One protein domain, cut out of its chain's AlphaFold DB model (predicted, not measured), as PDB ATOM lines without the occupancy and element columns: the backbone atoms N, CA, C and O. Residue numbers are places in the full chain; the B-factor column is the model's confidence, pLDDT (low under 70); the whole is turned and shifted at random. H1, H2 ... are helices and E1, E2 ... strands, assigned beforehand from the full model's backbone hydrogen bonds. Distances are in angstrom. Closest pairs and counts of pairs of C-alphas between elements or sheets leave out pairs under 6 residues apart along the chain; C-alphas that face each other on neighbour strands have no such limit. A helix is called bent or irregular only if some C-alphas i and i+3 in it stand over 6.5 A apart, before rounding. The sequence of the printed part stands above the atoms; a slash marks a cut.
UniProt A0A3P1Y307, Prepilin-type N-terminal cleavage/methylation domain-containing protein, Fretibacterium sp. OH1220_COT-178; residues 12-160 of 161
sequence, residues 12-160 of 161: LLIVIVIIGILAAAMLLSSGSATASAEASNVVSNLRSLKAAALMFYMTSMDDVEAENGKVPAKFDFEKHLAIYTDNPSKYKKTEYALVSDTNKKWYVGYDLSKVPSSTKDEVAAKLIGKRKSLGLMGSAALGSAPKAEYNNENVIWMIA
ATOM      1  N   LEU A  12      22.493  74.108  39.981       90.12
ATOM      2  CA  LEU A  12      21.231  73.389  39.797       90.12
ATOM      3  C   LEU A  12      21.112  72.800  38.382       90.12
ATOM      4  O   LEU A  12      20.630  71.679  38.213       90.12
ATOM      5  N   LEU A  13      21.593  73.530  37.373       92.81
ATOM      6  CA  LEU A  13      21.550  73.121  35.971       92.81
ATOM      7  C   LEU A  13      22.400  71.875  35.706       92.81
ATOM      8  O   LEU A  13      21.936  70.944  35.053       92.81
ATOM      9  N   ILE A  14      23.625  71.811  36.230       94.56
ATOM     10  CA  ILE A  14      24.465  70.624  36.022       94.56
ATOM     11  C   ILE A  14      23.876  69.385  36.710       94.56
ATOM     12  O   ILE A  14      23.947  68.285  36.164       94.56
ATOM     13  N   VAL A  15      23.219  69.556  37.861       94.62
ATOM     14  CA  VAL A  15      22.589  68.452  38.596       94.62
ATOM     15  C   VAL A  15      21.439  67.838  37.799       94.62
ATOM     16  O   VAL A  15      21.398  66.618  37.650       94.62
ATOM     17  N   ILE A  16      20.539  68.648  37.231       95.00
ATOM     18  CA  ILE A  16      19.438  68.114  36.412       95.00
ATOM     19  C   ILE A  16      19.946  67.442  35.131       95.00
ATOM     20  O   ILE A  16      19.369  66.444  34.705       95.00
ATOM     21  N   VAL A  17      21.046  67.933  34.549       96.00
ATOM     22  CA  VAL A  17      21.676  67.313  33.373       96.00
ATOM     23  C   VAL A  17      22.240  65.939  33.732       96.00
ATOM     24  O   VAL A  17      21.965  64.967  33.031       96.00
ATOM     25  N   ILE A  18      22.969  65.822  34.845       95.56
ATOM     26  CA  ILE A  18      23.530  64.540  35.296       95.56
ATOM     27  C   ILE A  18      22.411  63.549  35.644       95.56
ATOM     28  O   ILE A  18      22.450  62.405  35.189       95.56
ATOM     29  N   ILE A  19      21.389  63.979  36.394       95.69
ATOM     30  CA  ILE A  19      20.228  63.132  36.720       95.69
ATOM     31  C   ILE A  19      19.503  62.704  35.437       95.69
ATOM     32  O   ILE A  19      19.132  61.539  35.316       95.69
ATOM     33  N   GLY A  20      19.361  63.599  34.454       95.75
ATOM     34  CA  GLY A  20      18.758  63.296  33.155       95.75
ATOM     35  C   GLY A  20      19.509  62.212  32.376       95.75
ATOM     36  O   GLY A  20      18.884  61.281  31.871       95.75
ATOM     37  N   ILE A  21      20.845  62.278  32.331       94.06
ATOM     38  CA  ILE A  21      21.681  61.271  31.653       94.06
ATOM     39  C   ILE A  21      21.570  59.909  32.353       94.06
ATOM     40  O   ILE A  21      21.358  58.890  31.694       94.06
ATOM     41  N   LEU A  22      21.675  59.884  33.685       94.12
ATOM     42  CA  LEU A  22      21.569  58.644  34.459       94.12
ATOM     43  C   LEU A  22      20.176  58.012  34.328       94.12
ATOM     44  O   LEU A  22      20.069  56.803  34.120       94.12
ATOM     45  N   ALA A  23      19.114  58.820  34.381       89.88
ATOM     46  CA  ALA A  23      17.742  58.348  34.214       89.88
ATOM     47  C   ALA A  23      17.495  57.770  32.810       89.88
ATOM     48  O   ALA A  23      16.888  56.705  32.684       89.88
ATOM     49  N   ALA A  24      18.010  58.420  31.761       89.06
ATOM     50  CA  ALA A  24      17.903  57.926  30.389       89.06
ATOM     51  C   ALA A  24      18.608  56.570  30.205       89.06
ATOM     52  O   ALA A  24      18.042  55.655  29.604       89.06
ATOM     53  N   ALA A  25      19.810  56.410  30.769       85.19
ATOM     54  CA  ALA A  25      20.544  55.145  30.722       85.19
ATOM     55  C   ALA A  25      19.815  54.012  31.471       85.19
ATOM     56  O   ALA A  25      19.756  52.881  30.983       85.19
ATOM     57  N   MET A  26      19.211  54.306  32.628       80.00
ATOM     58  CA  MET A  26      18.441  53.323  33.400       80.00
ATOM     59  C   MET A  26      17.186  52.845  32.661       80.00
ATOM     60  O   MET A  26      16.896  51.646  32.664       80.00
ATOM     61  N   LEU A  27      16.462  53.750  31.997       78.12
ATOM     62  CA  LEU A  27      15.271  53.394  31.221       78.12
ATOM     63  C   LEU A  27      15.596  52.389  30.111       78.12
ATOM     64  O   LEU A  27      14.887  51.391  29.975       78.12
ATOM     65  N   LEU A  28      16.702  52.589  29.387       75.12
ATOM     66  CA  LEU A  28      17.111  51.702  28.294       75.12
ATOM     67  C   LEU A  28      17.498  50.290  28.777       75.12
ATOM     68  O   LEU A  28      17.309  49.315  28.055       75.12
ATOM     69  N   SER A  29      17.992  50.154  30.011       68.69
ATOM     70  CA  SER A  29      18.355  48.855  30.596       68.69
ATOM     71  C   SER A  29      17.159  48.071  31.160       68.69
ATOM     72  O   SER A  29      17.255  46.852  31.331       68.69
ATOM     73  N   SER A  30      16.057  48.748  31.495       66.44
ATOM     74  CA  SER A  30      14.973  48.180  32.310       66.44
ATOM     75  C   SER A  30      14.166  47.067  31.621       66.44
ATOM     76  O   SER A  30      13.805  46.095  32.287       66.44
ATOM     77  N   GLY A  31      13.958  47.140  30.300       71.06
ATOM     78  CA  GLY A  31      13.145  46.166  29.547       71.06
ATOM     79  C   GLY A  31      13.697  44.734  29.570       71.06
ATOM     80  O   GLY A  31      12.954  43.770  29.742       71.06
ATOM     81  N   SER A  32      15.023  44.592  29.523       80.75
ATOM     82  CA  SER A  32      15.671  43.273  29.555       80.75
ATOM     83  C   SER A  32      15.671  42.620  30.936       80.75
ATOM     84  O   SER A  32      15.622  41.387  31.063       80.75
ATOM     85  N   ALA A  33      15.701  43.441  31.988       84.31
ATOM     86  CA  ALA A  33      15.628  42.980  33.365       84.31
ATOM     87  C   ALA A  33      14.212  42.496  33.699       84.31
ATOM     88  O   ALA A  33      14.060  41.417  34.278       84.31
ATOM     89  N   THR A  34      13.178  43.235  33.278       87.75
ATOM     90  CA  THR A  34      11.777  42.830  33.468       87.75
ATOM     91  C   THR A  34      11.456  41.560  32.685       87.75
ATOM     92  O   THR A  34      10.948  40.612  33.280       87.75
ATOM     93  N   ALA A  35      11.867  41.459  31.416       89.31
ATOM     94  CA  ALA A  35      11.705  40.237  30.626       89.31
ATOM     95  C   ALA A  35      12.414  39.024  31.265       89.31
ATOM     96  O   ALA A  35      11.885  37.912  31.312       89.31
ATOM     97  N   SER A  36      13.611  39.221  31.827       89.31
ATOM     98  CA  SER A  36      14.333  38.146  32.523       89.31
ATOM     99  C   SER A  36      13.627  37.699  33.811       89.31
ATOM    100  O   SER A  36      13.612  36.501  34.124       89.31
ATOM    101  N   ALA A  37      13.027  38.637  34.547       91.00
ATOM    102  CA  ALA A  37      12.226  38.343  35.730       91.00
ATOM    103  C   ALA A  37      10.937  37.592  35.359       91.00
ATOM    104  O   ALA A  37      10.623  36.577  35.977       91.00
ATOM    105  N   GLU A  38      10.239  38.016  34.306       92.06
ATOM    106  CA  GLU A  38       9.033  37.353  33.799       92.06
ATOM    107  C   GLU A  38       9.314  35.927  33.324       92.06
ATOM    108  O   GLU A  38       8.638  34.995  33.759       92.06
ATOM    109  N   ALA A  39      10.364  35.718  32.525       92.12
ATOM    110  CA  ALA A  39      10.779  34.379  32.108       92.12
ATOM    111  C   ALA A  39      11.084  33.478  33.319       92.12
ATOM    112  O   ALA A  39      10.704  32.305  33.352       92.12
ATOM    113  N   SER A  40      11.739  34.030  34.346       93.12
ATOM    114  CA  SER A  40      12.041  33.307  35.585       93.12
ATOM    115  C   SER A  40      10.776  32.979  36.383       93.12
ATOM    116  O   SER A  40      10.665  31.871  36.909       93.12
ATOM    117  N   ASN A  41       9.801  33.889  36.417       92.69
ATOM    118  CA  ASN A  41       8.504  33.679  37.054       92.69
ATOM    119  C   ASN A  41       7.692  32.588  36.353       92.69
ATOM    120  O   ASN A  41       7.174  31.704  37.031       92.69
ATOM    121  N   VAL A  42       7.629  32.594  35.017       93.06
ATOM    122  CA  VAL A  42       6.950  31.543  34.237       93.06
ATOM    123  C   VAL A  42       7.562  30.181  34.546       93.06
ATOM    124  O   VAL A  42       6.852  29.247  34.914       93.06
ATOM    125  N   VAL A  43       8.891  30.072  34.483       94.00
ATOM    126  CA  VAL A  43       9.596  28.821  34.795       94.00
ATOM    127  C   VAL A  43       9.362  28.388  36.245       94.00
ATOM    128  O   VAL A  43       9.158  27.202  36.498       94.00
ATOM    129  N   SER A  44       9.387  29.319  37.200       93.38
ATOM    130  CA  SER A  44       9.129  29.031  38.614       93.38
ATOM    131  C   SER A  44       7.711  28.492  38.827       93.38
ATOM    132  O   SER A  44       7.541  27.422  39.406       93.38
ATOM    133  N   ASN A  45       6.705  29.161  38.257       92.06
ATOM    134  CA  ASN A  45       5.308  28.737  38.329       92.06
ATOM    135  C   ASN A  45       5.103  27.349  37.710       92.06
ATOM    136  O   ASN A  45       4.415  26.516  38.296       92.06
ATOM    137  N   LEU A  46       5.732  27.069  36.563       92.81
ATOM    138  CA  LEU A  46       5.686  25.745  35.938       92.81
ATOM    139  C   LEU A  46       6.315  24.665  36.825       92.81
ATOM    140  O   LEU A  46       5.779  23.564  36.900       92.81
ATOM    141  N   ARG A  47       7.413  24.957  37.535       92.81
ATOM    142  CA  ARG A  47       8.007  24.000  38.487       92.81
ATOM    143  C   ARG A  47       7.102  23.737  39.685       92.81
ATOM    144  O   ARG A  47       6.952  22.580  40.068       92.81
ATOM    145  N   SER A  48       6.490  24.778  40.243       91.19
ATOM    146  CA  SER A  48       5.531  24.627  41.341       91.19
ATOM    147  C   SER A  48       4.322  23.799  40.908       91.19
ATOM    148  O   SER A  48       3.947  22.853  41.595       91.19
ATOM    149  N   LEU A  49       3.770  24.075  39.721       90.19
ATOM    150  CA  LEU A  49       2.685  23.275  39.147       90.19
ATOM    151  C   LEU A  49       3.096  21.836  38.873       90.19
ATOM    152  O   LEU A  49       2.320  20.925  39.132       90.19
ATOM    153  N   LYS A  50       4.309  21.616  38.367       91.06
ATOM    154  CA  LYS A  50       4.852  20.273  38.165       91.06
ATOM    155  C   LYS A  50       4.885  19.487  39.476       91.06
ATOM    156  O   LYS A  50       4.462  18.335  39.490       91.06
ATOM    157  N   ALA A  51       5.374  20.094  40.557       91.25
ATOM    158  CA  ALA A  51       5.418  19.446  41.865       91.25
ATOM    159  C   ALA A  51       4.006  19.110  42.366       91.25
ATOM    160  O   ALA A  51       3.748  17.978  42.769       91.25
ATOM    161  N   ALA A  52       3.077  20.058  42.253       89.31
ATOM    162  CA  ALA A  52       1.696  19.867  42.677       89.31
ATOM    163  C   ALA A  52       0.963  18.800  41.832       89.31
ATOM    164  O   ALA A  52       0.243  17.968  42.377       89.31
ATOM    165  N   ALA A  53       1.204  18.749  40.517       88.75
ATOM    166  CA  ALA A  53       0.662  17.716  39.632       88.75
ATOM    167  C   ALA A  53       1.202  16.316  39.965       88.75
ATOM    168  O   ALA A  53       0.460  15.337  39.893       88.75
ATOM    169  N   LEU A  54       2.477  16.213  40.357       89.25
ATOM    170  CA  LEU A  54       3.063  14.953  40.808       89.25
ATOM    171  C   LEU A  54       2.453  14.494  42.141       89.25
ATOM    172  O   LEU A  54       2.128  13.319  42.279       89.25
ATOM    173  N   MET A  55       2.256  15.409  43.095       88.56
ATOM    174  CA  MET A  55       1.590  15.088  44.363       88.56
ATOM    175  C   MET A  55       0.153  14.619  44.140       88.56
ATOM    176  O   MET A  55      -0.227  13.584  44.680       88.56
ATOM    177  N   PHE A  56      -0.604  15.318  43.288       87.31
ATOM    178  CA  PHE A  56      -1.954  14.908  42.894       87.31
ATOM    179  C   PHE A  56      -1.968  13.489  42.305       87.31
ATOM    180  O   PHE A  56      -2.776  12.657  42.700       87.31
ATOM    181  N   TYR A  57      -1.025  13.165  41.419       85.62
ATOM    182  CA  TYR A  57      -0.916  11.815  40.866       85.62
ATOM    183  C   TYR A  57      -0.684  10.738  41.942       85.62
ATOM    184  O   TYR A  57      -1.239   9.647  41.854       85.62
ATOM    185  N   MET A  58       0.132  11.032  42.959       85.25
ATOM    186  CA  MET A  58       0.485  10.066  44.009       85.25
ATOM    187  C   MET A  58      -0.649   9.785  44.998       85.25
ATOM    188  O   MET A  58      -0.676   8.723  45.609       85.25
ATOM    189  N   THR A  59      -1.551  10.741  45.193       85.94
ATOM    190  CA  THR A  59      -2.593  10.687  46.229       85.94
ATOM    191  C   THR A  59      -3.996  10.461  45.676       85.94
ATOM    192  O   THR A  59      -4.860  10.005  46.418       85.94
ATOM    193  N   SER A  60      -4.231  10.774  44.402       82.00
ATOM    194  CA  SER A  60      -5.522  10.629  43.725       82.00
ATOM    195  C   SER A  60      -5.439   9.498  42.702       82.00
ATOM    196  O   SER A  60      -5.682   9.693  41.512       82.00
ATOM    197  N   MET A  61      -5.035   8.310  43.166       77.31
ATOM    198  CA  MET A  61      -4.843   7.143  42.297       77.31
ATOM    199  C   MET A  61      -6.158   6.700  41.647       77.31
ATOM    200  O   MET A  61      -6.163   6.472  40.443       77.31
ATOM    201  N   ASP A  62      -7.272   6.697  42.384       82.06
ATOM    202  CA  ASP A  62      -8.592   6.304  41.865       82.06
ATOM    203  C   ASP A  62      -9.036   7.167  40.668       82.06
ATOM    204  O   ASP A  62      -9.450   6.644  39.630       82.06
ATOM    205  N   ASP A  63      -8.884   8.494  40.771       79.62
ATOM    206  CA  ASP A  63      -9.247   9.437  39.701       79.62
ATOM    207  C   ASP A  63      -8.370   9.258  38.454       79.62
ATOM    208  O   ASP A  63      -8.817   9.427  37.318       79.62
ATOM    209  N   VAL A  64      -7.095   8.924  38.660       82.31
ATOM    210  CA  VAL A  64      -6.134   8.724  37.575       82.31
ATOM    211  C   VAL A  64      -6.305   7.349  36.922       82.31
ATOM    212  O   VAL A  64      -6.141   7.217  35.706       82.31
ATOM    213  N   GLU A  65      -6.651   6.320  37.694       80.00
ATOM    214  CA  GLU A  65      -6.955   4.979  37.194       80.00
ATOM    215  C   GLU A  65      -8.223   4.967  36.340       80.00
ATOM    216  O   GLU A  65      -8.213   4.358  35.265       80.00
ATOM    217  N   ALA A  66      -9.255   5.722  36.735       82.38
ATOM    218  CA  ALA A  66     -10.470   5.914  35.940       82.38
ATOM    219  C   ALA A  66     -10.177   6.443  34.521       82.38
ATOM    220  O   ALA A  66     -10.895   6.136  33.570       82.38
ATOM    221  N   GLU A  67      -9.079   7.182  34.361       83.19
ATOM    222  CA  GLU A  67      -8.635   7.792  33.103       83.19
ATOM    223  C   GLU A  67      -7.421   7.057  32.501       83.19
ATOM    224  O   GLU A  67      -6.710   7.562  31.627       83.19
ATOM    225  N   ASN A  68      -7.167   5.821  32.950       83.19
ATOM    226  CA  ASN A  68      -6.102   4.943  32.468       83.19
ATOM    227  C   ASN A  68      -4.698   5.586  32.553       83.19
ATOM    228  O   ASN A  68      -3.849   5.401  31.672       83.19
ATOM    229  N   GLY A  69      -4.430   6.353  33.611       79.25
ATOM    230  CA  GLY A  69      -3.150   7.032  33.841       79.25
ATOM    231  C   GLY A  69      -3.014   8.400  33.166       79.25
ATOM    232  O   GLY A  69      -1.919   8.976  33.169       79.25
ATOM    233  N   LYS A  70      -4.084   8.910  32.549       85.31
ATOM    234  CA  LYS A  70      -4.138  10.257  31.966       85.31
ATOM    235  C   LYS A  70      -4.532  11.295  33.013       85.31
ATOM    236  O   LYS A  70      -4.979  10.962  34.106       85.31
ATOM    237  N   VAL A  71      -4.335  12.564  32.668       85.44
ATOM    238  CA  VAL A  71      -4.856  13.671  33.476       85.44
ATOM    239  C   VAL A  71      -6.387  13.603  33.437       85.44
ATOM    240  O   VAL A  71      -6.929  13.457  32.338       85.44
ATOM    241  N   PRO A  72      -7.085  13.736  34.581       83.38
ATOM    242  CA  PRO A  72      -8.542  13.682  34.607       83.38
ATOM    243  C   PRO A  72      -9.205  14.653  33.627       83.38
ATOM    244  O   PRO A  72      -8.846  15.833  33.574       83.38
ATOM    245  N   ALA A  73     -10.213  14.197  32.872       73.56
ATOM    246  CA  ALA A  73     -10.856  15.017  31.837       73.56
ATOM    247  C   ALA A  73     -11.508  16.299  32.396       73.56
ATOM    248  O   ALA A  73     -11.617  17.317  31.707       73.56
ATOM    249  N   LYS A  74     -11.914  16.268  33.671       73.56
ATOM    250  CA  LYS A  74     -12.454  17.412  34.422       73.56
ATOM    251  C   LYS A  74     -11.456  17.963  35.441       73.56
ATOM    252  O   LYS A  74     -11.839  18.306  36.556       73.56
ATOM    253  N   PHE A  75     -10.186  18.080  35.059       76.62
ATOM    254  CA  PHE A  75      -9.194  18.711  35.918       76.62
ATOM    255  C   PHE A  75      -9.522  20.193  36.149       76.62
ATOM    256  O   PHE A  75      -9.683  20.986  35.211       76.62
ATOM    257  N   ASP A  76      -9.614  20.547  37.425       79.44
ATOM    258  CA  ASP A  76      -9.839  21.900  37.917       79.44
ATOM    259  C   ASP A  76      -8.731  22.230  38.914       79.44
ATOM    260  O   ASP A  76      -8.626  21.573  39.952       79.44
ATOM    261  N   PHE A  77      -7.908  23.227  38.586       78.62
ATOM    262  CA  PHE A  77      -6.774  23.640  39.408       78.62
ATOM    263  C   PHE A  77      -7.210  24.048  40.814       78.62
ATOM    264  O   PHE A  77      -6.514  23.750  41.780       78.62
ATOM    265  N   GLU A  78      -8.377  24.673  40.952       75.81
ATOM    266  CA  GLU A  78      -8.827  25.156  42.250       75.81
ATOM    267  C   GLU A  78      -9.285  24.022  43.162       75.81
ATOM    268  O   GLU A  78      -9.082  24.074  44.367       75.81
ATOM    269  N   LYS A  79      -9.839  22.950  42.597       77.44
ATOM    270  CA  LYS A  79     -10.332  21.814  43.388       77.44
ATOM    271  C   LYS A  79      -9.272  20.745  43.611       77.44
ATOM    272  O   LYS A  79      -9.159  20.215  44.708       77.44
ATOM    273  N   HIS A  80      -8.496  20.436  42.576       77.00
ATOM    274  CA  HIS A  80      -7.579  19.297  42.582       77.00
ATOM    275  C   HIS A  80      -6.181  19.674  43.075       77.00
ATOM    276  O   HIS A  80      -5.463  18.811  43.568       77.00
ATOM    277  N   LEU A  81      -5.778  20.948  42.961       77.88
ATOM    278  CA  LEU A  81      -4.457  21.395  43.415       77.88
ATOM    279  C   LEU A  81      -4.490  22.208  44.706       77.88
ATOM    280  O   LEU A  81      -3.420  22.404  45.267       77.88
ATOM    281  N   ALA A  82      -5.653  22.623  45.226       78.75
ATOM    282  CA  ALA A  82      -5.743  23.408  46.469       78.75
ATOM    283  C   ALA A  82      -5.067  22.761  47.683       78.75
ATOM    284  O   ALA A  82      -4.594  23.470  48.562       78.75
ATOM    285  N   ILE A  83      -4.986  21.431  47.723       81.19
ATOM    286  CA  ILE A  83      -4.315  20.700  48.806       81.19
ATOM    287  C   ILE A  83      -2.781  20.762  48.654       81.19
ATOM    288  O   ILE A  83      -2.052  20.644  49.634       81.19
ATOM    289  N   TYR A  84      -2.282  20.976  47.434       82.56
ATOM    290  CA  TYR A  84      -0.857  20.920  47.079       82.56
ATOM    291  C   TYR A  84      -0.256  22.291  46.750       82.56
ATOM    292  O   TYR A  84       0.912  22.373  46.370       82.56
ATOM    293  N   THR A  85      -1.036  23.370  46.848       81.62
ATOM    294  CA  THR A  85      -0.562  24.731  46.587       81.62
ATOM    295  C   THR A  85      -1.200  25.732  47.541       81.62
ATOM    296  O   THR A  85      -2.412  25.736  47.725       81.62
ATOM    297  N   ASP A  86      -0.393  26.653  48.064       81.06
ATOM    298  CA  ASP A  86      -0.861  27.682  49.003       81.06
ATOM    299  C   ASP A  86      -1.812  28.697  48.351       81.06
ATOM    300  O   ASP A  86      -2.621  29.334  49.021       81.06
ATOM    301  N   ASN A  87      -1.715  28.875  47.029       81.12
ATOM    302  CA  ASN A  87      -2.585  29.780  46.282       81.12
ATOM    303  C   ASN A  87      -3.117  29.139  44.987       81.12
ATOM    304  O   ASN A  87      -2.543  29.348  43.913       81.12
ATOM    305  N   PRO A  88      -4.204  28.354  45.067       75.88
ATOM    306  CA  PRO A  88      -4.775  27.663  43.911       75.88
ATOM    307  C   PRO A  88      -5.392  28.621  42.887       75.88
ATOM    308  O   PRO A  88      -5.285  28.385  41.685       75.88
ATOM    309  N   SER A  89      -5.939  29.754  43.344       82.50
ATOM    310  CA  SER A  89      -6.570  30.775  42.488       82.50
ATOM    311  C   SER A  89      -5.607  31.422  41.479       82.50
ATOM    312  O   SER A  89      -6.026  31.988  40.465       82.50
ATOM    313  N   LYS A  90      -4.295  31.310  41.730       83.06
ATOM    314  CA  LYS A  90      -3.236  31.785  40.836       83.06
ATOM    315  C   LYS A  90      -3.226  31.039  39.499       83.06
ATOM    316  O   LYS A  90      -2.869  31.626  38.479       83.06
ATOM    317  N   TYR A  91      -3.600  29.761  39.486       84.69
ATOM    318  CA  TYR A  91      -3.491  28.907  38.305       84.69
ATOM    319  C   TYR A  91      -4.820  28.825  37.563       84.69
ATOM    320  O   TYR A  91      -5.580  27.866  37.675       84.69
ATOM    321  N   LYS A  92      -5.112  29.860  36.777       85.62
ATOM    322  CA  LYS A  92      -6.331  29.909  35.968       85.62
ATOM    323  C   LYS A  92      -6.221  28.977  34.766       85.62
ATOM    324  O   LYS A  92      -5.235  29.029  34.033       85.62
ATOM    325  N   LYS A  93      -7.284  28.223  34.478       82.31
ATOM    326  CA  LYS A  93      -7.380  27.331  33.303       82.31
ATOM    327  C   LYS A  93      -7.221  28.054  31.954       82.31
ATOM    328  O   LYS A  93      -6.909  27.431  30.946       82.31
ATOM    329  N   THR A  94      -7.442  29.368  31.923       84.31
ATOM    330  CA  THR A  94      -7.243  30.217  30.736       84.31
ATOM    331  C   THR A  94      -5.777  30.531  30.446       84.31
ATOM    332  O   THR A  94      -5.476  31.065  29.385       84.31
ATOM    333  N   GLU A  95      -4.889  30.291  31.408       89.69
ATOM    334  CA  GLU A  95      -3.464  30.625  31.327       89.69
ATOM    335  C   GLU A  95      -2.599  29.376  31.490       89.69
ATOM    336  O   GLU A  95      -1.577  29.248  30.825       89.69
ATOM    337  N   TYR A  96      -3.023  28.447  32.348       90.75
ATOM    338  CA  TYR A  96      -2.323  27.210  32.653       90.75
ATOM    339  C   TYR A  96      -3.126  25.994  32.211       90.75
ATOM    340  O   TYR A  96      -4.356  25.969  32.287       90.75
ATOM    341  N   ALA A  97      -2.414  24.948  31.805       90.12
ATOM    342  CA  ALA A  97      -3.013  23.658  31.503       90.12
ATOM    343  C   ALA A  97      -2.161  22.511  32.033       90.12
ATOM    344  O   ALA A  97      -0.935  22.583  32.061       90.12
ATOM    345  N   LEU A  98      -2.840  21.440  32.427       90.12
ATOM    346  CA  LEU A  98      -2.244  20.149  32.711       90.12
ATOM    347  C   LEU A  98      -2.811  19.178  31.676       90.12
ATOM    348  O   LEU A  98      -4.027  19.036  31.565       90.12
ATOM    349  N   VAL A  99      -1.943  18.570  30.875       90.38
ATOM    350  CA  VAL A  99      -2.345  17.674  29.784       90.38
ATOM    351  C   VAL A  99      -1.527  16.399  29.829       90.38
ATOM    352  O   VAL A  99      -0.364  16.416  30.229       90.38
ATOM    353  N   SER A 100      -2.116  15.298  29.377       88.94
ATOM    354  CA  SER A 100      -1.386  14.053  29.157       88.94
ATOM    355  C   SER A 100      -1.331  13.686  27.684       88.94
ATOM    356  O   SER A 100      -2.325  13.820  26.974       88.94
ATOM    357  N   ASP A 101      -0.193  13.161  27.244       87.06
ATOM    358  CA  ASP A 101      -0.066  12.523  25.931       87.06
ATOM    359  C   ASP A 101      -0.657  11.094  25.943       87.06
ATOM    360  O   ASP A 101      -0.927  10.503  26.991       87.06
ATOM    361  N   THR A 102      -0.804  10.506  24.758       84.50
ATOM    362  CA  THR A 102      -1.070   9.087  24.494       84.50
ATOM    363  C   THR A 102      -0.163   8.165  25.314       84.50
ATOM    364  O   THR A 102      -0.622   7.135  25.801       84.50
ATOM    365  N   ASN A 103       1.089   8.568  25.555       84.25
ATOM    366  CA  ASN A 103       2.052   7.822  26.369       84.25
ATOM    367  C   ASN A 103       1.880   7.999  27.890       84.25
ATOM    368  O   ASN A 103       2.775   7.627  28.646       84.25
ATOM    369  N   LYS A 104       0.774   8.596  28.360       85.56
ATOM    370  CA  LYS A 104       0.494   8.849  29.791       85.56
ATOM    371  C   LYS A 104       1.542   9.736  30.485       85.56
ATOM    372  O   LYS A 104       1.654   9.739  31.712       85.56
ATOM    373  N   LYS A 105       2.301  10.491  29.688       88.38
ATOM    374  CA  LYS A 105       3.221  11.534  30.148       88.38
ATOM    375  C   LYS A 105       2.445  12.795  30.440       88.38
ATOM    376  O   LYS A 105       1.592  13.158  29.632       88.38
ATOM    377  N   TRP A 106       2.719  13.429  31.570       90.94
ATOM    378  CA  TRP A 106       1.996  14.616  32.014       90.94
ATOM    379  C   TRP A 106       2.832  15.854  31.740       90.94
ATOM    380  O   TRP A 106       4.036  15.876  31.993       90.94
ATOM    381  N   TYR A 107       2.181  16.904  31.260       92.69
ATOM    382  CA  TYR A 107       2.802  18.171  30.919       92.69
ATOM    383  C   TYR A 107       2.035  19.297  31.588       92.69
ATOM    384  O   TYR A 107       0.811  19.371  31.480       92.69
ATOM    385  N   VAL A 108       2.770  20.193  32.236       92.75
ATOM    386  CA  VAL A 108       2.244  21.466  32.729       92.75
ATOM    387  C   VAL A 108       2.615  22.554  31.739       92.75
ATOM    388  O   VAL A 108       3.762  22.615  31.295       92.75
ATOM    389  N   GLY A 109       1.649  23.380  31.366       92.94
ATOM    390  CA  GLY A 109       1.806  24.402  30.345       92.94
ATOM    391  C   GLY A 109       1.338  25.769  30.799       92.94
ATOM    392  O   GLY A 109       0.488  25.875  31.683       92.94
ATOM    393  N   TYR A 110       1.897  26.796  30.166       93.81
ATOM    394  CA  TYR A 110       1.528  28.193  30.345       93.81
ATOM    395  C   TYR A 110       1.432  28.908  28.993       93.81
ATOM    396  O   TYR A 110       2.302  28.744  28.135       93.81
ATOM    397  N   ASP A 111       0.381  29.706  28.811       92.69
ATOM    398  CA  ASP A 111       0.172  30.552  27.636       92.69
ATOM    399  C   ASP A 111       0.994  31.848  27.737       92.69
ATOM    400  O   ASP A 111       0.687  32.759  28.508       92.69
ATOM    401  N   LEU A 112       2.030  31.955  26.905       90.94
ATOM    402  CA  LEU A 112       2.905  33.125  26.797       90.94
ATOM    403  C   LEU A 112       2.192  34.355  26.231       90.94
ATOM    404  O   LEU A 112       2.719  35.458  26.325       90.94
ATOM    405  N   SER A 113       0.993  34.212  25.666       88.50
ATOM    406  CA  SER A 113       0.165  35.357  25.262       88.50
ATOM    407  C   SER A 113      -0.344  36.166  26.458       88.50
ATOM    408  O   SER A 113      -0.876  37.257  26.274       88.50
ATOM    409  N   LYS A 114      -0.207  35.629  27.676       90.06
ATOM    410  CA  LYS A 114      -0.557  36.301  28.934       90.06
ATOM    411  C   LYS A 114       0.600  37.104  29.526       90.06
ATOM    412  O   LYS A 114       0.380  37.880  30.451       90.06
ATOM    413  N   VAL A 115       1.805  36.950  28.980       88.44
ATOM    414  CA  VAL A 115       2.942  37.829  29.270       88.44
ATOM    415  C   VAL A 115       2.697  39.184  28.593       88.44
ATOM    416  O   VAL A 115       2.150  39.204  27.486       88.44
ATOM    417  N   PRO A 116       3.078  40.318  29.212       87.38
ATOM    418  CA  PRO A 116       2.931  41.630  28.593       87.38
ATOM    419  C   PRO A 116       3.534  41.687  27.185       87.38
ATOM    420  O   PRO A 116       4.674  41.284  26.955       87.38
ATOM    421  N   SER A 117       2.782  42.240  26.229       84.19
ATOM    422  CA  SER A 117       3.211  42.307  24.824       84.19
ATOM    423  C   SER A 117       4.528  43.063  24.626       84.19
ATOM    424  O   SER A 117       5.239  42.795  23.667       84.19
ATOM    425  N   SER A 118       4.870  43.986  25.532       83.31
ATOM    426  CA  SER A 118       6.117  44.758  25.500       83.31
ATOM    427  C   SER A 118       7.375  43.924  25.754       83.31
ATOM    428  O   SER A 118       8.452  44.325  25.332       83.31
ATOM    429  N   THR A 119       7.259  42.801  26.464       86.50
ATOM    430  CA  THR A 119       8.390  41.956  26.894       86.50
ATOM    431  C   THR A 119       8.336  40.551  26.302       86.50
ATOM    432  O   THR A 119       9.324  39.822  26.385       86.50
ATOM    433  N   LYS A 120       7.215  40.162  25.678       87.12
ATOM    434  CA  LYS A 120       6.963  38.809  25.159       87.12
ATOM    435  C   LYS A 120       8.098  38.267  24.284       87.12
ATOM    436  O   LYS A 120       8.525  37.134  24.498       87.12
ATOM    437  N   ASP A 121       8.606  39.060  23.343       88.50
ATOM    438  CA  ASP A 121       9.654  38.616  22.413       88.50
ATOM    439  C   ASP A 121      10.984  38.351  23.133       88.50
ATOM    440  O   ASP A 121      11.647  37.336  22.903       88.50
ATOM    441  N   GLU A 122      11.352  39.221  24.075       89.56
ATOM    442  CA  GLU A 122      12.543  39.027  24.899       89.56
ATOM    443  C   GLU A 122      12.387  37.832  25.843       89.56
ATOM    444  O   GLU A 122      13.311  37.028  25.987       89.56
ATOM    445  N   VAL A 123      11.209  37.666  26.451       90.38
ATOM    446  CA  VAL A 123      10.879  36.514  27.299       90.38
ATOM    447  C   VAL A 123      11.020  35.218  26.505       90.38
ATOM    448  O   VAL A 123      11.703  34.295  26.957       90.38
ATOM    449  N   ALA A 124      10.452  35.156  25.299       91.00
ATOM    450  CA  ALA A 124      10.571  33.999  24.424       91.00
ATOM    451  C   ALA A 124      12.036  33.698  24.073       91.00
ATOM    452  O   ALA A 124      12.480  32.555  24.213       91.00
ATOM    453  N   ALA A 125      12.834  34.717  23.734       91.31
ATOM    454  CA  ALA A 125      14.263  34.556  23.466       91.31
ATOM    455  C   ALA A 125      15.034  33.983  24.675       91.31
ATOM    456  O   ALA A 125      15.849  33.066  24.527       91.31
ATOM    457  N   LYS A 126      14.750  34.460  25.897       90.50
ATOM    458  CA  LYS A 126      15.360  33.922  27.128       90.50
ATOM    459  C   LYS A 126      14.956  32.468  27.380       90.50
ATOM    460  O   LYS A 126      15.792  31.669  27.808       90.50
ATOM    461  N   LEU A 127      13.698  32.117  27.122       90.75
ATOM    462  CA  LEU A 127      13.184  30.757  27.301       90.75
ATOM    463  C   LEU A 127      13.773  29.786  26.271       90.75
ATOM    464  O   LEU A 127      14.166  28.682  26.649       90.75
ATOM    465  N   ILE A 128      13.947  30.212  25.015       92.12
ATOM    466  CA  ILE A 128      14.665  29.448  23.981       92.12
ATOM    467  C   ILE A 128      16.092  29.145  24.443       92.12
ATOM    468  O   ILE A 128      16.521  27.992  24.390       92.12
ATOM    469  N   GLY A 129      16.803  30.141  24.983       90.25
ATOM    470  CA  GLY A 129      18.158  29.953  25.512       90.25
ATOM    471  C   GLY A 129      18.245  28.920  26.643       90.25
ATOM    472  O   GLY A 129      19.268  28.257  26.800       90.25
ATOM    473  N   LYS A 130      17.164  28.727  27.409       89.50
ATOM    474  CA  LYS A 130      17.103  27.768  28.523       89.50
ATOM    475  C   LYS A 130      16.437  26.440  28.163       89.50
ATOM    476  O   LYS A 130      16.448  25.528  28.997       89.50
ATOM    477  N   ARG A 131      15.896  26.288  26.947       90.44
ATOM    478  CA  ARG A 131      14.991  25.181  26.601       90.44
ATOM    479  C   ARG A 131      15.574  23.801  26.860       90.44
ATOM    480  O   ARG A 131      14.925  22.982  27.495       90.44
ATOM    481  N   LYS A 132      16.830  23.576  26.468       89.00
ATOM    482  CA  LYS A 132      17.493  22.275  26.626       89.00
ATOM    483  C   LYS A 132      17.789  21.962  28.088       89.00
ATOM    484  O   LYS A 132      17.524  20.860  28.544       89.00
ATOM    485  N   SER A 133      18.277  22.954  28.834       90.00
ATOM    486  CA  SER A 133      18.611  22.789  30.255       90.00
ATOM    487  C   SER A 133      17.391  22.506  31.135       90.00
ATOM    488  O   SER A 133      17.506  21.843  32.158       90.00
ATOM    489  N   LEU A 134      16.224  23.019  30.739       87.94
ATOM    490  CA  LEU A 134      14.985  22.928  31.509       87.94
ATOM    491  C   LEU A 134      13.968  21.946  30.913       87.94
ATOM    492  O   LEU A 134      12.889  21.789  31.480       87.94
ATOM    493  N   GLY A 135      14.292  21.302  29.786       89.88
ATOM    494  CA  GLY A 135      13.374  20.422  29.061       89.88
ATOM    495  C   GLY A 135      12.090  21.132  28.623       89.88
ATOM    496  O   GLY A 135      11.007  20.561  28.744       89.88
ATOM    497  N   LEU A 136      12.198  22.393  28.191       92.31
ATOM    498  CA  LEU A 136      11.044  23.201  27.796       92.31
ATOM    499  C   LEU A 136      10.572  22.796  26.405       92.31
ATOM    500  O   LEU A 136      11.355  22.733  25.453       92.31
ATOM    501  N   MET A 137       9.271  22.567  26.295       92.81
ATOM    502  CA  MET A 137       8.615  22.136  25.069       92.81
ATOM    503  C   MET A 137       7.582  23.167  24.613       92.81
ATOM    504  O   MET A 137       7.110  23.970  25.416       92.81
ATOM    505  N   GLY A 138       7.242  23.159  23.327       92.19
ATOM    506  CA  GLY A 138       6.347  24.137  22.711       92.19
ATOM    507  C   GLY A 138       5.074  23.524  22.137       92.19
ATOM    508  O   GLY A 138       5.069  22.374  21.681       92.19
ATOM    509  N   SER A 139       3.980  24.289  22.142       91.75
ATOM    510  CA  SER A 139       2.799  23.995  21.322       91.75
ATOM    511  C   SER A 139       2.049  25.267  20.907       91.75
ATOM    512  O   SER A 139       2.174  26.325  21.524       91.75
ATOM    513  N   ALA A 140       1.250  25.163  19.842       86.00
ATOM    514  CA  ALA A 140       0.494  26.294  19.305       86.00
ATOM    515  C   ALA A 140      -0.700  26.714  20.183       86.00
ATOM    516  O   ALA A 140      -1.114  27.871  20.125       86.00
ATOM    517  N   ALA A 141      -1.264  25.789  20.968       85.56
ATOM    518  CA  ALA A 141      -2.503  26.001  21.709       85.56
ATOM    519  C   ALA A 141      -2.496  25.316  23.079       85.56
ATOM    520  O   ALA A 141      -1.969  24.212  23.259       85.56
ATOM    521  N   LEU A 142      -3.153  25.970  24.036       81.81
ATOM    522  CA  LEU A 142      -3.310  25.487  25.399       81.81
ATOM    523  C   LEU A 142      -4.289  24.299  25.386       81.81
ATOM    524  O   LEU A 142      -5.431  24.441  24.959       81.81
ATOM    525  N   GLY A 143      -3.830  23.111  25.792       80.88
ATOM    526  CA  GLY A 143      -4.643  21.883  25.822       80.88
ATOM    527  C   GLY A 143      -4.166  20.758  24.897       80.88
ATOM    528  O   GLY A 143      -4.606  19.622  25.045       80.88
ATOM    529  N   SER A 144      -3.232  21.035  23.985       81.12
ATOM    530  CA  SER A 144      -2.561  19.996  23.193       81.12
ATOM    531  C   SER A 144      -1.184  19.702  23.770       81.12
ATOM    532  O   SER A 144      -0.369  20.619  23.895       81.12
ATOM    533  N   ALA A 145      -0.920  18.431  24.091       82.94
ATOM    534  CA  ALA A 145       0.393  17.995  24.554       82.94
ATOM    535  C   ALA A 145       1.488  18.406  23.548       82.94
ATOM    536  O   ALA A 145       1.279  18.305  22.331       82.94
ATOM    537  N   PRO A 146       2.640  18.896  24.032       88.50
ATOM    538  CA  PRO A 146       3.700  19.377  23.162       88.50
ATOM    539  C   PRO A 146       4.357  18.227  22.391       88.50
ATOM    540  O   PRO A 146       4.472  17.108  22.888       88.50
ATOM    541  N   LYS A 147       4.826  18.521  21.172       82.94
ATOM    542  CA  LYS A 147       5.475  17.536  20.283       82.94
ATOM    543  C   LYS A 147       6.956  17.817  20.024       82.94
ATOM    544  O   LYS A 147       7.650  16.939  19.522       82.94
ATOM    545  N   ALA A 148       7.433  19.018  20.348       87.75
ATOM    546  CA  ALA A 148       8.793  19.463  20.058       87.75
ATOM    547  C   ALA A 148       9.346  20.373  21.168       87.75
ATOM    548  O   ALA A 148       8.599  20.856  22.022       87.75
ATOM    549  N   GLU A 149      10.665  20.590  21.149       90.50
ATOM    550  CA  GLU A 149      11.326  21.598  21.984       90.50
ATOM    551  C   GLU A 149      10.730  22.986  21.741       90.50
ATOM    552  O   GLU A 149      10.358  23.314  20.618       90.50
ATOM    553  N   TYR A 150      10.700  23.815  22.785       91.44
ATOM    554  CA  TYR A 150      10.191  25.178  22.683       91.44
ATOM    555  C   TYR A 150      10.987  26.006  21.659       91.44
ATOM    556  O   TYR A 150      12.210  26.164  21.758       91.44
ATOM    557  N   ASN A 151      10.288  26.558  20.680       88.62
ATOM    558  CA  ASN A 151      10.827  27.353  19.594       88.62
ATOM    559  C   ASN A 151       9.872  28.497  19.221       88.62
ATOM    560  O   ASN A 151       9.429  28.612  18.080       88.62
ATOM    561  N   ASN A 152       9.612  29.373  20.197       88.06
ATOM    562  CA  ASN A 152       8.808  30.591  20.048       88.06
ATOM    563  C   ASN A 152       7.302  30.360  19.829       88.06
ATOM    564  O   ASN A 152       6.613  31.199  19.252       88.06
ATOM    565  N   GLU A 153       6.765  29.223  20.270       90.31
ATOM    566  CA  GLU A 153       5.324  28.991  20.228       90.31
ATOM    567  C   GLU A 153       4.584  29.797  21.311       90.31
ATOM    568  O   GLU A 153       5.172  30.307  22.269       90.31
ATOM    569  N   ASN A 154       3.258  29.890  21.173       89.81
ATOM    570  CA  ASN A 154       2.409  30.605  22.128       89.81
ATOM    571  C   ASN A 154       2.326  29.917  23.490       89.81
ATOM    572  O   ASN A 154       2.051  30.581  24.481       89.81
ATOM    573  N   VAL A 155       2.543  28.604  23.557       92.38
ATOM    574  CA  VAL A 155       2.440  27.854  24.807       92.38
ATOM    575  C   VAL A 155       3.738  27.129  25.079       92.38
ATOM    576  O   VAL A 155       4.269  26.416  24.225       92.38
ATOM    577  N   ILE A 156       4.220  27.301  26.304       94.12
ATOM    578  CA  ILE A 156       5.399  26.625  26.822       94.12
ATOM    579  C   ILE A 156       4.987  25.539  27.802       94.12
ATOM    580  O   ILE A 156       4.063  25.721  28.591       94.12
ATOM    581  N   TRP A 157       5.699  24.421  27.766       94.56
ATOM    582  CA  TRP A 157       5.405  23.230  28.544       94.56
ATOM    583  C   TRP A 157       6.638  22.710  29.268       94.56
ATOM    584  O   TRP A 157       7.765  22.830  28.786       94.56
ATOM    585  N   MET A 158       6.402  22.063  30.405       94.25
ATOM    586  CA  MET A 158       7.393  21.299  31.148       94.25
ATOM    587  C   MET A 158       6.847  19.902  31.437       94.25
ATOM    588  O   MET A 158       5.688  19.743  31.824       94.25
ATOM    589  N   ILE A 159       7.694  18.888  31.268       91.56
ATOM    590  CA  ILE A 159       7.348  17.504  31.600       91.56
ATOM    591  C   ILE A 159       7.198  17.392  33.117       91.56
ATOM    592  O   ILE A 159       8.156  17.639  33.859       91.56
ATOM    593  N   ALA A 160       6.010  17.003  33.569       88.25
ATOM    594  CA  ALA A 160       5.732  16.657  34.953       88.25
ATOM    595  C   ALA A 160       6.021  15.174  35.240       88.25
ATOM    596  O   ALA A 160       6.613  14.884  36.279       88.25
TER     597      ALA A 160
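This is residues 12 to 160 of the 161 residues of the protein "Prepilin-type N-terminal cleavage/methylation domain-containing protein" of Fretibacterium sp. OH1220_COT-178 (UniProt A0A3P1Y307). A long bent helix, H1, sticks out as a free stalk with residues 12 to 30, and its second arm, H1b, packs over one face of a small, strongly twisted sheet. H4 packs on the same face, over the edge strand E3, and the short H2 and H3 are near H1b. The printed part has 149 residues, with four named helices and four named strands in the order H1 H2 H3 E1 E2 H4 E3 E4; the sheet E1 E2 E4 E3 is all antiparallel, and the class is mixed. The whole is loose, with a radius of gyration of the C-alphas of 19.4 A and spans of 74 by 32 by 24 A.

By its hydrogen bonds H1, residues 12 to 59, was assigned as one helix, but it is bent: C-alphas 28 and 31 are 6.9 A apart. Arm H1a, residues 12 to 28, begins at C-alpha 12 (21.231, 73.389, 39.797) and is 24.9 A long; arm H1b, residues 31 to 59, is 42.2 A long. H2 is residues 61 to 66, H3 77 to 80, E1 96 to 100 and E2 106 to 111. H4, residues 120 to 134, 18.9 A, is irregular, with C-alphas 129 and 132 7.8 A apart. E3 is residues 136 to 139; E4, residues 155 to 159, ends at C-alpha 159 (7.348, 17.504, 31.600).

Hairpin E1 and E2 has N 99 and O 107 at 2.9 A; E2 and E4 have N 158 and O 108 at 2.8 A; hairpin E3 and E4 has N 157 and O 137 at 2.8 A. H1b and H4 on one face make two layers, helices over a sheet. H1b, over E2 and E4, touches H4 with residues 32 to 39 alone, the closest C-alphas being those of Ala 35 and Val 123, 5.1 A. E2, H4 and E3 form a split strand-helix-strand unit, two strands running the same way with E4 between them, its crossover right-handed. Each O i to N i+4 pair is within hydrogen-bond range in H1a, H1b and H2, and 9 of 11 in H4; H3 is too short for one.

The C-alphas farthest apart, of Leu 12 and Ala 66, are 74.7 A apart. The printed part has no cut; the links H3 to E1 and E3 to E4 are long. Residues 29 to 30 have pLDDT under 70.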